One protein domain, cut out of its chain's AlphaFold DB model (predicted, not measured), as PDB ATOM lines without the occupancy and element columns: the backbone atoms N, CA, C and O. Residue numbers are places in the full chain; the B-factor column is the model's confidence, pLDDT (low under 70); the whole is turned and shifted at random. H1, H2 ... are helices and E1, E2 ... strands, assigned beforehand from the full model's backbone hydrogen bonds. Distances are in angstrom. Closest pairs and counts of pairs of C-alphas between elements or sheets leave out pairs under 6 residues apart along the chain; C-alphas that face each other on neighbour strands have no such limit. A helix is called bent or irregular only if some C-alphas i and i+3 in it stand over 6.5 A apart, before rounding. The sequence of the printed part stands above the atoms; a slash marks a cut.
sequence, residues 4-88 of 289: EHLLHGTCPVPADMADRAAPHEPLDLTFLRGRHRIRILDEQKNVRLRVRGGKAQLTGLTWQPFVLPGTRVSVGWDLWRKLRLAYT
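What this domain is: This is residues 4 to 88 of the 289 residues of an uncharacterized protein of Streptomyces bungoensis (UniProt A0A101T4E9). One six-stranded sheet is curled and folded back on itself like a partly open barrel: E1 and E4 make one leaf, E2, E6 and E5 the other, and the long bent strand E3 is the hinge. The short helix H2 sits near one end of this fold, by E4, E3 and E5, while H1 only grazes the sheet. The 85 printed residues hold two named helices and six named strands, in the order H1 E1 H2 E2 E3 E4 E5 E6, and the class is mostly strand. The sheet is mixed, in the order E1 E4 E3 E2 E6 E5. The whole is compact, with a radius of gyration of the C-alphas of 12.3 A, and rounded, spanning 33 by 30 by 20 A.

How they stand to each other: E3, residues 39 to 52, bends by 74 degrees at residue 45, and its pairing is staggered. Its residues 39 to 48 pair with E2, residues 26 to 33, in an antiparallel hairpin, with N 31 and O 42 2.8 A apart. Its residues 48 to 52 pair with E4, residues 55 to 59, in another antiparallel hairpin, with N 50 and O 57 at 2.8 A. These three strands form a meander, each the antiparallel neighbour of the one before. E1, residues 10 to 13, is an edge strand antiparallel to E4, with N 11 and O 58 at 2.9 A. E6, residues 83 to 87, is parallel to E2 at 25 degrees, with N 32 and O 85 at 2.8 A. E5, residues 73 to 77, is the other edge strand and forms an antiparallel hairpin with E6, with N 84 and O 76 at 2.8 A. The closest C-alphas of the two edge strands, those of Val 13 and Val 75, are 7.0 A apart. H2, residues 15 to 20, is on the sheet at a height over the sheet of 6.5 A, over none of its strands; its closest C-alpha pair with E4 is Ala 15 and Ala 56, 5.0 A. In H2, 0 of 2 O i to N i+4 pairs and 2 of 3 O i to N i+3 pairs are within hydrogen-bond range; H1, residues 4 to 7, is too short for an O i to N i+4 pair.

Where its parts are: E3 measures 32.4 A from C-alpha 39 at (377.383, 394.374, 380.067) to C-alpha 52 at (358.123, 412.135, 399.208). E2 measures 23.0 A, E5 and E6 13.5 A each, E4 12.7 A, H2 10.4 A, E1 9.6 A and H1 5.1 A. H1 begins at C-alpha 4, (352.496, 401.012, 387.222).

The domain as a whole: The two C-alphas farthest apart, those of Arg 37 and Gly 53, are 37.1 A apart. The printed part has no cut. The link from E4 to E5, residues 60 to 72, is long; the other links are tight. The mean pLDDT of the printed part is 85.3, and residues 23 to 24 and 35 to 37 are under 70.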
ATOM      1  N   GLU A   4     352.577 399.548 387.049       85.38
ATOM      2  CA  GLU A   4     352.496 401.012 387.222       85.38
ATOM      3  C   GLU A   4     353.864 401.703 387.074       85.38
ATOM      4  O   GLU A   4     353.983 402.780 386.494       85.38
ATOM      5  N   HIS A   5     354.928 401.056 387.552       88.75
ATOM      6  CA  HIS A   5     356.280 401.594 387.497       88.75
ATOM      7  C   HIS A   5     356.828 401.594 386.070       88.75
ATOM      8  O   HIS A   5     357.557 402.510 385.684       88.75
ATOM      9  N   LEU A   6     356.459 400.574 385.289       86.12
ATOM     10  CA  LEU A   6     356.803 400.486 383.876       86.12
ATOM     11  C   LEU A   6     356.051 401.545 383.072       86.12
ATOM     12  O   LEU A   6     356.674 402.303 382.336       86.12
ATOM     13  N   LEU A   7     354.740 401.663 383.303       84.12
ATOM     14  CA  LEU A   7     353.873 402.636 382.638       84.12
ATOM     15  C   LEU A   7     354.300 404.086 382.899       84.12
ATOM     16  O   LEU A   7     354.287 404.914 381.994       84.12
ATOM     17  N   HIS A   8     354.674 404.405 384.139       86.44
ATOM     18  CA  HIS A   8     355.020 405.769 384.537       86.44
ATOM     19  C   HIS A   8     356.517 406.085 384.454       86.44
ATOM     20  O   HIS A   8     356.916 407.194 384.810       86.44
ATOM     21  N   GLY A   9     357.361 405.139 384.024       91.06
ATOM     22  CA  GLY A   9     358.805 405.366 383.949       91.06
ATOM     23  C   GLY A   9     359.419 405.690 385.313       91.06
ATOM     24  O   GLY A   9     360.189 406.646 385.453       91.06
ATOM     25  N   THR A  10     359.035 404.937 386.349       93.19
ATOM     26  CA  THR A  10     359.489 405.170 387.726       93.19
ATOM     27  C   THR A  10     360.094 403.927 388.365       93.19
ATOM     28  O   THR A  10     359.733 402.814 388.007       93.19
ATOM     29  N   CYS A  11     361.004 404.088 389.328       93.62
ATOM     30  CA  CYS A  11     361.588 402.975 390.086       93.62
ATOM     31  C   CYS A  11     361.684 403.335 391.574       93.62
ATOM     32  O   CYS A  11     362.412 404.271 391.910       93.62
ATOM     33  N   PRO A  12     360.963 402.645 392.476       92.50
ATOM     34  CA  PRO A  12     361.164 402.803 393.911       92.50
ATOM     35  C   PRO A  12     362.589 402.411 394.292       92.50
ATOM     36  O   PRO A  12     363.077 401.368 393.854       92.50
ATOM     37  N   VAL A  13     363.233 403.222 395.126       90.94
ATOM     38  CA  VAL A  13     364.595 402.970 395.599       90.94
ATOM     39  C   VAL A  13     364.684 403.128 397.118       90.94
ATOM     40  O   VAL A  13     363.848 403.818 397.712       90.94
ATOM     41  N   PRO A  14     365.672 402.483 397.762       88.38
ATOM     42  CA  PRO A  14     365.980 402.714 399.169       88.38
ATOM     43  C   PRO A  14     366.173 404.208 399.489       88.38
ATOM     44  O   PRO A  14     366.679 404.968 398.662       88.38
ATOM     45  N   ALA A  15     365.723 404.644 400.670       84.69
ATOM     46  CA  ALA A  15     365.709 406.063 401.044       84.69
ATOM     47  C   ALA A  15     367.120 406.668 401.158       84.69
ATOM     48  O   ALA A  15     367.315 407.818 400.779       84.69
ATOM     49  N   ASP A  16     368.097 405.868 401.585       84.50
ATOM     50  CA  ASP A  16     369.525 406.202 401.673       84.50
ATOM     51  C   ASP A  16     370.156 406.516 400.306       84.50
ATOM     52  O   ASP A  16     371.183 407.191 400.219       84.50
ATOM     53  N   MET A  17     369.523 406.110 399.196       83.88
ATOM     54  CA  MET A  17     369.964 406.560 397.876       83.88
ATOM     55  C   MET A  17     369.845 408.079 397.709       83.88
ATOM     56  O   MET A  17     370.598 408.644 396.916       83.88
ATOM     57  N   ALA A  18     368.948 408.740 398.451       80.38
ATOM     58  CA  ALA A  18     368.791 410.191 398.432       80.38
ATOM     59  C   ALA A  18     369.903 410.953 399.148       80.38
ATOM     60  O   ALA A  18     370.087 412.133 398.871       80.38
ATOM     61  N   ASP A  19     370.707 410.287 399.971       80.44
ATOM     62  CA  ASP A  19     371.782 410.948 400.713       80.44
ATOM     63  C   ASP A  19     372.940 411.386 399.797       80.44
ATOM     64  O   ASP A  19     373.769 412.213 400.170       80.44
ATOM     65  N   ARG A  20     373.014 410.834 398.575       77.94
ATOM     66  CA  ARG A  20     374.119 411.057 397.625       77.94
ATOM     67  C   ARG A  20     373.755 411.909 396.408       77.94
ATOM     68  O   ARG A  20     374.618 412.132 395.552       77.94
ATOM     69  N   ALA A  21     372.521 412.396 396.316       76.25
ATOM     70  CA  ALA A  21     372.069 413.262 395.230       76.25
ATOM     71  C   ALA A  21     371.091 414.313 395.738       76.25
ATOM     72  O   ALA A  21     370.208 414.010 396.539       76.25
ATOM     73  N   ALA A  22     371.220 415.543 395.242       70.88
ATOM     74  CA  ALA A  22     370.250 416.563 395.590       70.88
ATOM     75  C   ALA A  22     368.876 416.196 394.985       70.88
ATOM     76  O   ALA A  22     368.805 415.709 393.849       70.88
ATOM     77  N   PRO A  23     367.761 416.423 395.705       67.31
ATOM     78  CA  PRO A  23     366.432 416.235 395.138       67.31
ATOM     79  C   PRO A  23     366.291 417.018 393.826       67.31
ATOM     80  O   PRO A  23     366.617 418.200 393.775       67.31
ATOM     81  N   HIS A  24     365.779 416.366 392.779       66.81
ATOM     82  CA  HIS A  24     365.594 416.940 391.433       66.81
ATOM     83  C   HIS A  24     366.860 417.242 390.612       66.81
ATOM     84  O   HIS A  24     366.723 417.732 389.488       66.81
ATOM     85  N   GLU A  25     368.056 416.899 391.098       81.19
ATOM     86  CA  GLU A  25     369.276 416.918 390.284       81.19
ATOM     87  C   GLU A  25     369.129 415.938 389.099       81.19
ATOM     88  O   GLU A  25     368.624 414.824 389.291       81.19
ATOM     89  N   PRO A  26     369.495 416.333 387.864       85.75
ATOM     90  CA  PRO A  26     369.548 415.403 386.746       85.75
ATOM     91  C   PRO A  26     370.712 414.428 386.944       85.75
ATOM     92  O   PRO A  26     371.854 414.834 387.131       85.75
ATOM     93  N   LEU A  27     370.408 413.135 386.884       88.81
ATOM     94  CA  LEU A  27     371.353 412.048 387.095       88.81
ATOM     95  C   LEU A  27     371.542 411.252 385.806       88.81
ATOM     96  O   LEU A  27     370.593 411.030 385.041       88.81
ATOM     97  N   ASP A  28     372.773 410.789 385.614       90.81
ATOM     98  CA  ASP A  28     373.118 409.799 384.605       90.81
ATOM     99  C   ASP A  28     372.839 408.398 385.161       90.81
ATOM    100  O   ASP A  28     373.228 408.061 386.288       90.81
ATOM    101  N   LEU A  29     372.169 407.579 384.357       91.88
ATOM    102  CA  LEU A  29     371.788 406.214 384.679       91.88
ATOM    103  C   LEU A  29     372.343 405.249 383.638       91.88
ATOM    104  O   LEU A  29     372.082 405.395 382.449       91.88
ATOM    105  N   THR A  30     373.012 404.199 384.099       91.88
ATOM    106  CA  THR A  30     373.451 403.093 383.246       91.88
ATOM    107  C   THR A  30     372.629 401.839 383.536       91.88
ATOM    108  O   THR A  30     372.565 401.371 384.678       91.88
ATOM    109  N   PHE A  31     372.047 401.253 382.491       89.50
ATOM    110  CA  PHE A  31     371.406 399.943 382.538       89.50
ATOM    111  C   PHE A  31     372.446 398.850 382.338       89.50
ATOM    112  O   PHE A  31     373.217 398.859 381.378       89.50
ATOM    113  N   LEU A  32     372.452 397.877 383.239       89.00
ATOM    114  CA  LEU A  32     373.438 396.812 383.289       89.00
ATOM    115  C   LEU A  32     372.764 395.448 383.225       89.00
ATOM    116  O   LEU A  32     371.704 395.219 383.802       89.00
ATOM    117  N   ARG A  33     373.443 394.502 382.587       87.06
ATOM    118  CA  ARG A  33     373.128 393.076 382.634       87.06
ATOM    119  C   ARG A  33     374.341 392.304 383.101       87.06
ATOM    120  O   ARG A  33     375.399 392.433 382.493       87.06
ATOM    121  N   GLY A  34     374.187 391.432 384.091       74.44
ATOM    122  CA  GLY A  34     375.259 390.496 384.412       74.44
ATOM    123  C   GLY A  34     375.047 389.688 385.681       74.44
ATOM    124  O   GLY A  34     374.529 390.196 386.666       74.44
ATOM    125  N   ARG A  35     375.502 388.432 385.638       61.41
ATOM    126  CA  ARG A  35     375.726 387.572 386.813       61.41
ATOM    127  C   ARG A  35     377.221 387.448 387.139       61.41
ATOM    128  O   ARG A  35     377.604 387.495 388.299       61.41
ATOM    129  N   HIS A  36     378.060 387.370 386.098       57.69
ATOM    130  CA  HIS A  36     379.527 387.253 386.195       57.69
ATOM    131  C   HIS A  36     380.287 388.249 385.303       57.69
ATOM    132  O   HIS A  36     381.366 388.708 385.663       57.69
ATOM    133  N   ARG A  37     379.724 388.614 384.142       67.12
ATOM    134  CA  ARG A  37     380.223 389.693 383.278       67.12
ATOM    135  C   ARG A  37     379.167 390.781 383.184       67.12
ATOM    136  O   ARG A  37     378.037 390.501 382.788       67.12
ATOM    137  N   ILE A  38     379.549 391.996 383.557       79.25
ATOM    138  CA  ILE A  38     378.694 393.175 383.463       79.25
ATOM    139  C   ILE A  38     378.744 393.674 382.019       79.25
ATOM    140  O   ILE A  38     379.813 393.975 381.496       79.25
ATOM    141  N   ARG A  39     377.582 393.756 381.375       82.69
ATOM    142  CA  ARG A  39     377.383 394.374 380.067       82.69
ATOM    143  C   ARG A  39     376.509 395.607 380.238       82.69
ATOM    144  O   ARG A  39     375.446 395.516 380.849       82.69
ATOM    145  N   ILE A  40     376.940 396.722 379.661       85.06
ATOM    146  CA  ILE A  40     376.105 397.914 379.523       85.06
ATOM    147  C   ILE A  40     375.060 397.632 378.445       85.06
ATOM    148  O   ILE A  40     375.387 397.134 377.364       85.06
ATOM    149  N   LEU A  41     373.802 397.870 378.787       82.88
ATOM    150  CA  LEU A  41     372.671 397.711 377.884       82.88
ATOM    151  C   LEU A  41     372.261 399.040 377.265       82.88
ATOM    152  O   LEU A  41     371.993 399.083 376.072       82.88
ATOM    153  N   ASP A  42     372.212 400.083 378.089       86.31
ATOM    154  CA  ASP A  42     371.727 401.406 377.718       86.31
ATOM    155  C   ASP A  42     372.228 402.447 378.729       86.31
ATOM    156  O   ASP A  42     372.586 402.107 379.864       86.31
ATOM    157  N   GLU A  43     372.225 403.710 378.326       89.56
ATOM    158  CA  GLU A  43     372.541 404.855 379.172       89.56
ATOM    159  C   GLU A  43     371.494 405.951 378.985       89.56
ATOM    160  O   GLU A  43     371.137 406.320 377.870       89.56
ATOM    161  N   GLN A  44     371.014 406.501 380.096       89.94
ATOM    162  CA  GLN A  44     369.993 407.540 380.111       89.94
ATOM    163  C   GLN A  44     370.453 408.733 380.931       89.94
ATOM    164  O   GLN A  44     371.152 408.599 381.934       89.94
ATOM    165  N   LYS A  45     370.025 409.913 380.495       88.56
ATOM    166  CA  LYS A  45     370.277 411.188 381.166       88.56
ATOM    167  C   LYS A  45     368.965 411.781 381.647       88.56
ATOM    168  O   LYS A  45     367.895 411.398 381.179       88.56
ATOM    169  N   ASN A  46     369.057 412.780 382.520       88.06
ATOM    170  CA  ASN A  46     367.906 413.497 383.077       88.06
ATOM    171  C   ASN A  46     366.980 412.626 383.942       88.06
ATOM    172  O   ASN A  46     365.829 413.007 384.178       88.06
ATOM    173  N   VAL A  47     367.477 411.499 384.458       91.12
ATOM    174  CA  VAL A  47     366.770 410.733 385.486       91.12
ATOM    175  C   VAL A  47     366.797 411.550 386.768       91.12
ATOM    176  O   VAL A  47     367.820 412.128 387.118       91.12
ATOM    177  N   ARG A  48     365.673 411.632 387.477       91.06
ATOM    178  CA  ARG A  48     365.586 412.429 388.708       91.06
ATOM    179  C   ARG A  48     365.239 411.553 389.882       91.06
ATOM    180  O   ARG A  48     364.329 410.727 389.786       91.06
ATOM    181  N   LEU A  49     365.893 411.813 391.006       90.25
ATOM    182  CA  LEU A  49     365.503 411.251 392.285       90.25
ATOM    183  C   LEU A  49     364.491 412.172 392.972       90.25
ATOM    184  O   LEU A  49     364.731 413.368 393.157       90.25
ATOM    185  N   ARG A  50     363.343 411.605 393.347       88.88
ATOM    186  CA  ARG A  50     362.284 412.284 394.092       88.88
ATOM    187  C   ARG A  50     362.098 411.609 395.440       88.88
ATOM    188  O   ARG A  50     361.933 410.395 395.503       88.88
ATOM    189  N   VAL A  51     362.046 412.409 396.502       87.25
ATOM    190  CA  VAL A  51     361.710 411.945 397.851       87.25
ATOM    191  C   VAL A  51     360.365 412.538 398.254       87.25
ATOM    192  O   VAL A  51     360.159 413.747 398.164       87.25
ATOM    193  N   ARG A  52     359.420 411.694 398.675       81.12
ATOM    194  CA  ARG A  52     358.123 412.135 399.208       81.12
ATOM    195  C   ARG A  52     357.703 411.231 400.360       81.12
ATOM    196  O   ARG A  52     357.557 410.027 400.174       81.12
ATOM    197  N   GLY A  53     357.490 411.817 401.540       79.44
ATOM    198  CA  GLY A  53     357.020 411.082 402.721       79.44
ATOM    199  C   GLY A  53     357.938 409.920 403.120       79.44
ATOM    200  O   GLY A  53     357.453 408.820 403.357       79.44
ATOM    201  N   GLY A  54     359.259 410.137 403.095       80.06
ATOM    202  CA  GLY A  54     360.262 409.115 403.433       80.06
ATOM    203  C   GLY A  54     360.476 408.027 402.373       80.06
ATOM    204  O   GLY A  54     361.292 407.136 402.579       80.06
ATOM    205  N   LYS A  55     359.776 408.084 401.233       86.25
ATOM    206  CA  LYS A  55     359.971 407.163 400.105       86.25
ATOM    207  C   LYS A  55     360.763 407.849 399.000       86.25
ATOM    208  O   LYS A  55     360.397 408.949 398.582       86.25
ATOM    209  N   ALA A  56     361.811 407.185 398.521       89.69
ATOM    210  CA  ALA A  56     362.611 407.635 397.394       89.69
ATOM    211  C   ALA A  56     362.214 406.884 396.111       89.69
ATOM    212  O   ALA A  56     361.899 405.691 396.127       89.69
ATOM    213  N   GLN A  57     362.187 407.598 394.990       92.44
ATOM    214  CA  GLN A  57     361.796 407.056 393.694       92.44
ATOM    215  C   GLN A  57     362.561 407.756 392.570       92.44
ATOM    216  O   GLN A  57     362.617 408.985 392.517       92.44
ATOM    217  N   LEU A  58     363.115 406.974 391.647       92.88
ATOM    218  CA  LEU A  58     363.625 407.469 390.373       92.88
ATOM    219  C   LEU A  58     362.460 407.737 389.421       92.88
ATOM    220  O   LEU A  58     361.516 406.949 389.355       92.88
ATOM    221  N   THR A  59     362.536 408.831 388.673       93.00
ATOM    222  CA  THR A  59     361.515 409.261 387.707       93.00
ATOM    223  C   THR A  59     362.163 409.670 386.390       93.00
ATOM    224  O   THR A  59     363.325 410.085 386.377       93.00
ATOM    225  N   GLY A  60     361.403 409.578 385.296       90.19
ATOM    226  CA  GLY A  60     361.898 409.891 383.953       90.19
ATOM    227  C   GLY A  60     362.668 408.737 383.313       90.19
ATOM    228  O   GLY A  60     363.509 408.974 382.456       90.19
ATOM    229  N   LEU A  61     362.405 407.500 383.745       91.44
ATOM    230  CA  LEU A  61     363.021 406.302 383.183       91.44
ATOM    231  C   LEU A  61     362.313 405.894 381.893       91.44
ATOM    232  O   LEU A  61     361.087 405.781 381.863       91.44
ATOM    233  N   THR A  62     363.085 405.568 380.864       91.19
ATOM    234  CA  THR A  62     362.598 404.787 379.726       91.19
ATOM    235  C   THR A  62     362.983 403.331 379.955       91.19
ATOM    236  O   THR A  62     364.154 402.963 379.909       91.19
ATOM    237  N   TRP A  63     362.013 402.483 380.279       85.56
ATOM    238  CA  TRP A  63     362.302 401.075 380.540       85.56
ATOM    239  C   TRP A  63     362.723 400.343 379.272       85.56
ATOM    240  O   TRP A  63     362.200 400.593 378.190       85.56
ATOM    241  N   GLN A  64     363.658 399.406 379.433       81.56
ATOM    242  CA  GLN A  64     364.056 398.527 378.343       81.56
ATOM    243  C   GLN A  64     362.856 397.660 377.919       81.56
ATOM    244  O   GLN A  64     362.108 397.204 378.790       81.56
ATOM    245  N   PRO A  65     362.669 397.385 376.617       76.75
ATOM    246  CA  PRO A  65     361.445 396.759 376.099       76.75
ATOM    247  C   PRO A  65     361.210 395.334 376.621       76.75
ATOM    248  O   PRO A  65     360.081 394.863 376.648       76.75
ATOM    249  N   PHE A  66     362.263 394.657 377.080       77.25
ATOM    250  CA  PHE A  66     362.186 393.315 377.663       77.25
ATOM    251  C   PHE A  66     361.776 393.303 379.149       77.25
ATOM    252  O   PHE A  66     361.722 392.235 379.761       77.25
ATOM    253  N   VAL A  67     361.588 394.464 379.787       83.88
ATOM    254  CA  VAL A  67     361.270 394.538 381.220       83.88
ATOM    255  C   VAL A  67     359.783 394.286 381.418       83.88
ATOM    256  O   VAL A  67     358.942 395.106 381.066       83.88
ATOM    257  N   LEU A  68     359.476 393.163 382.058       87.94
ATOM    258  CA  LEU A  68     358.114 392.756 382.387       87.94
ATOM    259  C   LEU A  68     357.730 393.188 383.811       87.94
ATOM    260  O   LEU A  68     358.618 393.317 384.675       87.94
ATOM    261  N   PRO A  69     356.428 393.353 384.122       88.50
ATOM    262  CA  PRO A  69     355.960 393.376 385.504       88.50
ATOM    263  C   PRO A  69     356.543 392.190 386.279       88.50
ATOM    264  O   PRO A  69     356.673 391.091 385.753       88.50
ATOM    265  N   GLY A  70     356.962 392.420 387.520       90.12
ATOM    266  CA  GLY A  70     357.636 391.420 388.346       90.12
ATOM    267  C   GLY A  70     359.148 391.313 388.148       90.12
ATOM    268  O   GLY A  70     359.807 390.808 389.054       90.12
ATOM    269  N   THR A  71     359.739 391.870 387.083       92.44
ATOM    270  CA  THR A  71     361.207 391.875 386.903       92.44
ATOM    271  C   THR A  71     361.904 392.468 388.131       92.44
ATOM    272  O   THR A  71     361.542 393.554 388.605       92.44
ATOM    273  N   ARG A  72     362.896 391.758 388.672       94.06
ATOM    274  CA  ARG A  72     363.742 392.221 389.773       94.06
ATOM    275  C   ARG A  72     364.878 393.061 389.221       94.06
ATOM    276  O   ARG A  72     365.539 392.707 388.248       94.06
ATOM    277  N   VAL A  73     365.077 394.188 389.878       92.19
ATOM    278  CA  VAL A  73     366.025 395.213 389.486       92.19
ATOM    279  C   VAL A  73     366.803 395.613 390.725       92.19
ATOM    280  O   VAL A  73     366.200 395.897 391.760       92.19
ATOM    281  N   SER A  74     368.124 395.642 390.610       92.00
ATOM    282  CA  SER A  74     369.002 396.185 391.643       92.00
ATOM    283  C   SER A  74     369.411 397.595 391.253       92.00
ATOM    284  O   SER A  74     369.813 397.825 390.113       92.00
ATOM    285  N   VAL A  75     369.318 398.530 392.192       90.88
ATOM    286  CA  VAL A  75     369.749 399.915 391.992       90.88
ATOM    287  C   VAL A  75     370.916 400.200 392.925       90.88
ATOM    288  O   VAL A  75     370.921 399.752 394.069       90.88
ATOM    289  N   GLY A  76     371.915 400.922 392.430       89.81
ATOM    290  CA  GLY A  76     373.056 401.330 393.234       89.81
ATOM    291  C   GLY A  76     373.781 402.526 392.642       89.81
ATOM    292  O   GLY A  76     373.614 402.862 391.470       89.81
ATOM    293  N   TRP A  77     374.599 403.161 393.472       88.56
ATOM    294  CA  TRP A  77     375.561 404.161 393.030       88.56
ATOM    295  C   TRP A  77     376.829 403.481 392.532       88.56
ATOM    296  O   TRP A  77     377.259 402.465 393.086       88.56
ATOM    297  N   ASP A  78     377.458 404.057 391.520       82.56
ATOM    298  CA  ASP A  78     378.852 403.773 391.241       82.56
ATOM    299  C   ASP A  78     379.803 404.640 392.081       82.56
ATOM    300  O   ASP A  78     379.384 405.467 392.895       82.56
ATOM    301  N   LEU A  79     381.108 404.422 391.897       72.00
ATOM    302  CA  LEU A  79     382.161 405.155 392.606       72.00
ATOM    303  C   LEU A  79     382.206 406.652 392.241       72.00
ATOM    304  O   LEU A  79     382.772 407.438 392.993       72.00
ATOM    305  N   TRP A  80     381.596 407.050 391.124       73.19
ATOM    306  CA  TRP A  80     381.646 408.387 390.529       73.19
ATOM    307  C   TRP A  80     380.276 409.082 390.519       73.19
ATOM    308  O   TRP A  80     380.046 409.980 389.712       73.19
ATOM    309  N   ARG A  81     379.364 408.684 391.420       73.19
ATOM    310  CA  ARG A  81     377.999 409.234 391.550       73.19
ATOM    311  C   ARG A  81     377.114 409.058 390.303       73.19
ATOM    312  O   ARG A  81     376.152 409.798 390.135       73.19
ATOM    313  N   LYS A  82     377.368 408.058 389.460       84.31
ATOM    314  CA  LYS A  82     376.412 407.608 388.436       84.31
ATOM    315  C   LYS A  82     375.493 406.541 389.008       84.31
ATOM    316  O   LYS A  82     375.925 405.674 389.773       84.31
ATOM    317  N   LEU A  83     374.223 406.581 388.621       90.81
ATOM    318  CA  LEU A  83     373.276 405.537 388.989       90.81
ATOM    319  C   LEU A  83     373.472 404.311 388.102       90.81
ATOM    320  O   LEU A  83     373.716 404.403 386.899       90.81
ATOM    321  N   ARG A  84     373.303 403.136 388.699       91.62
ATOM    322  CA  ARG A  84     373.313 401.850 388.013       91.62
ATOM    323  C   ARG A  84     372.022 401.117 388.296       91.62
ATOM    324  O   ARG A  84     371.627 400.982 389.453       91.62
ATOM    325  N   LEU A  85     371.414 400.601 387.238       92.75
ATOM    326  CA  LEU A  85     370.253 399.732 387.306       92.75
ATOM    327  C   LEU A  85     370.613 398.396 386.671       92.75
ATOM    328  O   LEU A  85     370.851 398.318 385.470       92.75
ATOM    329  N   ALA A  86     370.684 397.349 387.481       91.88
ATOM    330  CA  ALA A  86     371.147 396.039 387.058       91.88
ATOM    331  C   ALA A  86     370.007 395.020 386.976       91.88
ATOM    332  O   ALA A  86     369.226 394.853 387.918       91.88
ATOM    333  N   TYR A  87     369.978 394.292 385.862       91.38
ATOM    334  CA  TYR A  87     369.156 393.107 385.659       91.38
ATOM    335  C   TYR A  87     370.001 391.849 385.864       91.38
ATOM    336  O   TYR A  87     371.031 391.653 385.206       91.38
ATOM    337  N   THR A  88     369.543 390.973 386.758       92.38
ATOM    338  CA  THR A  88     370.178 389.669 386.987       92.38
ATOM    339  C   THR A  88     369.591 388.660 386.003       92.38
ATOM    340  O   THR A  88     368.391 388.402 386.086       92.38
TER     341      THR A  88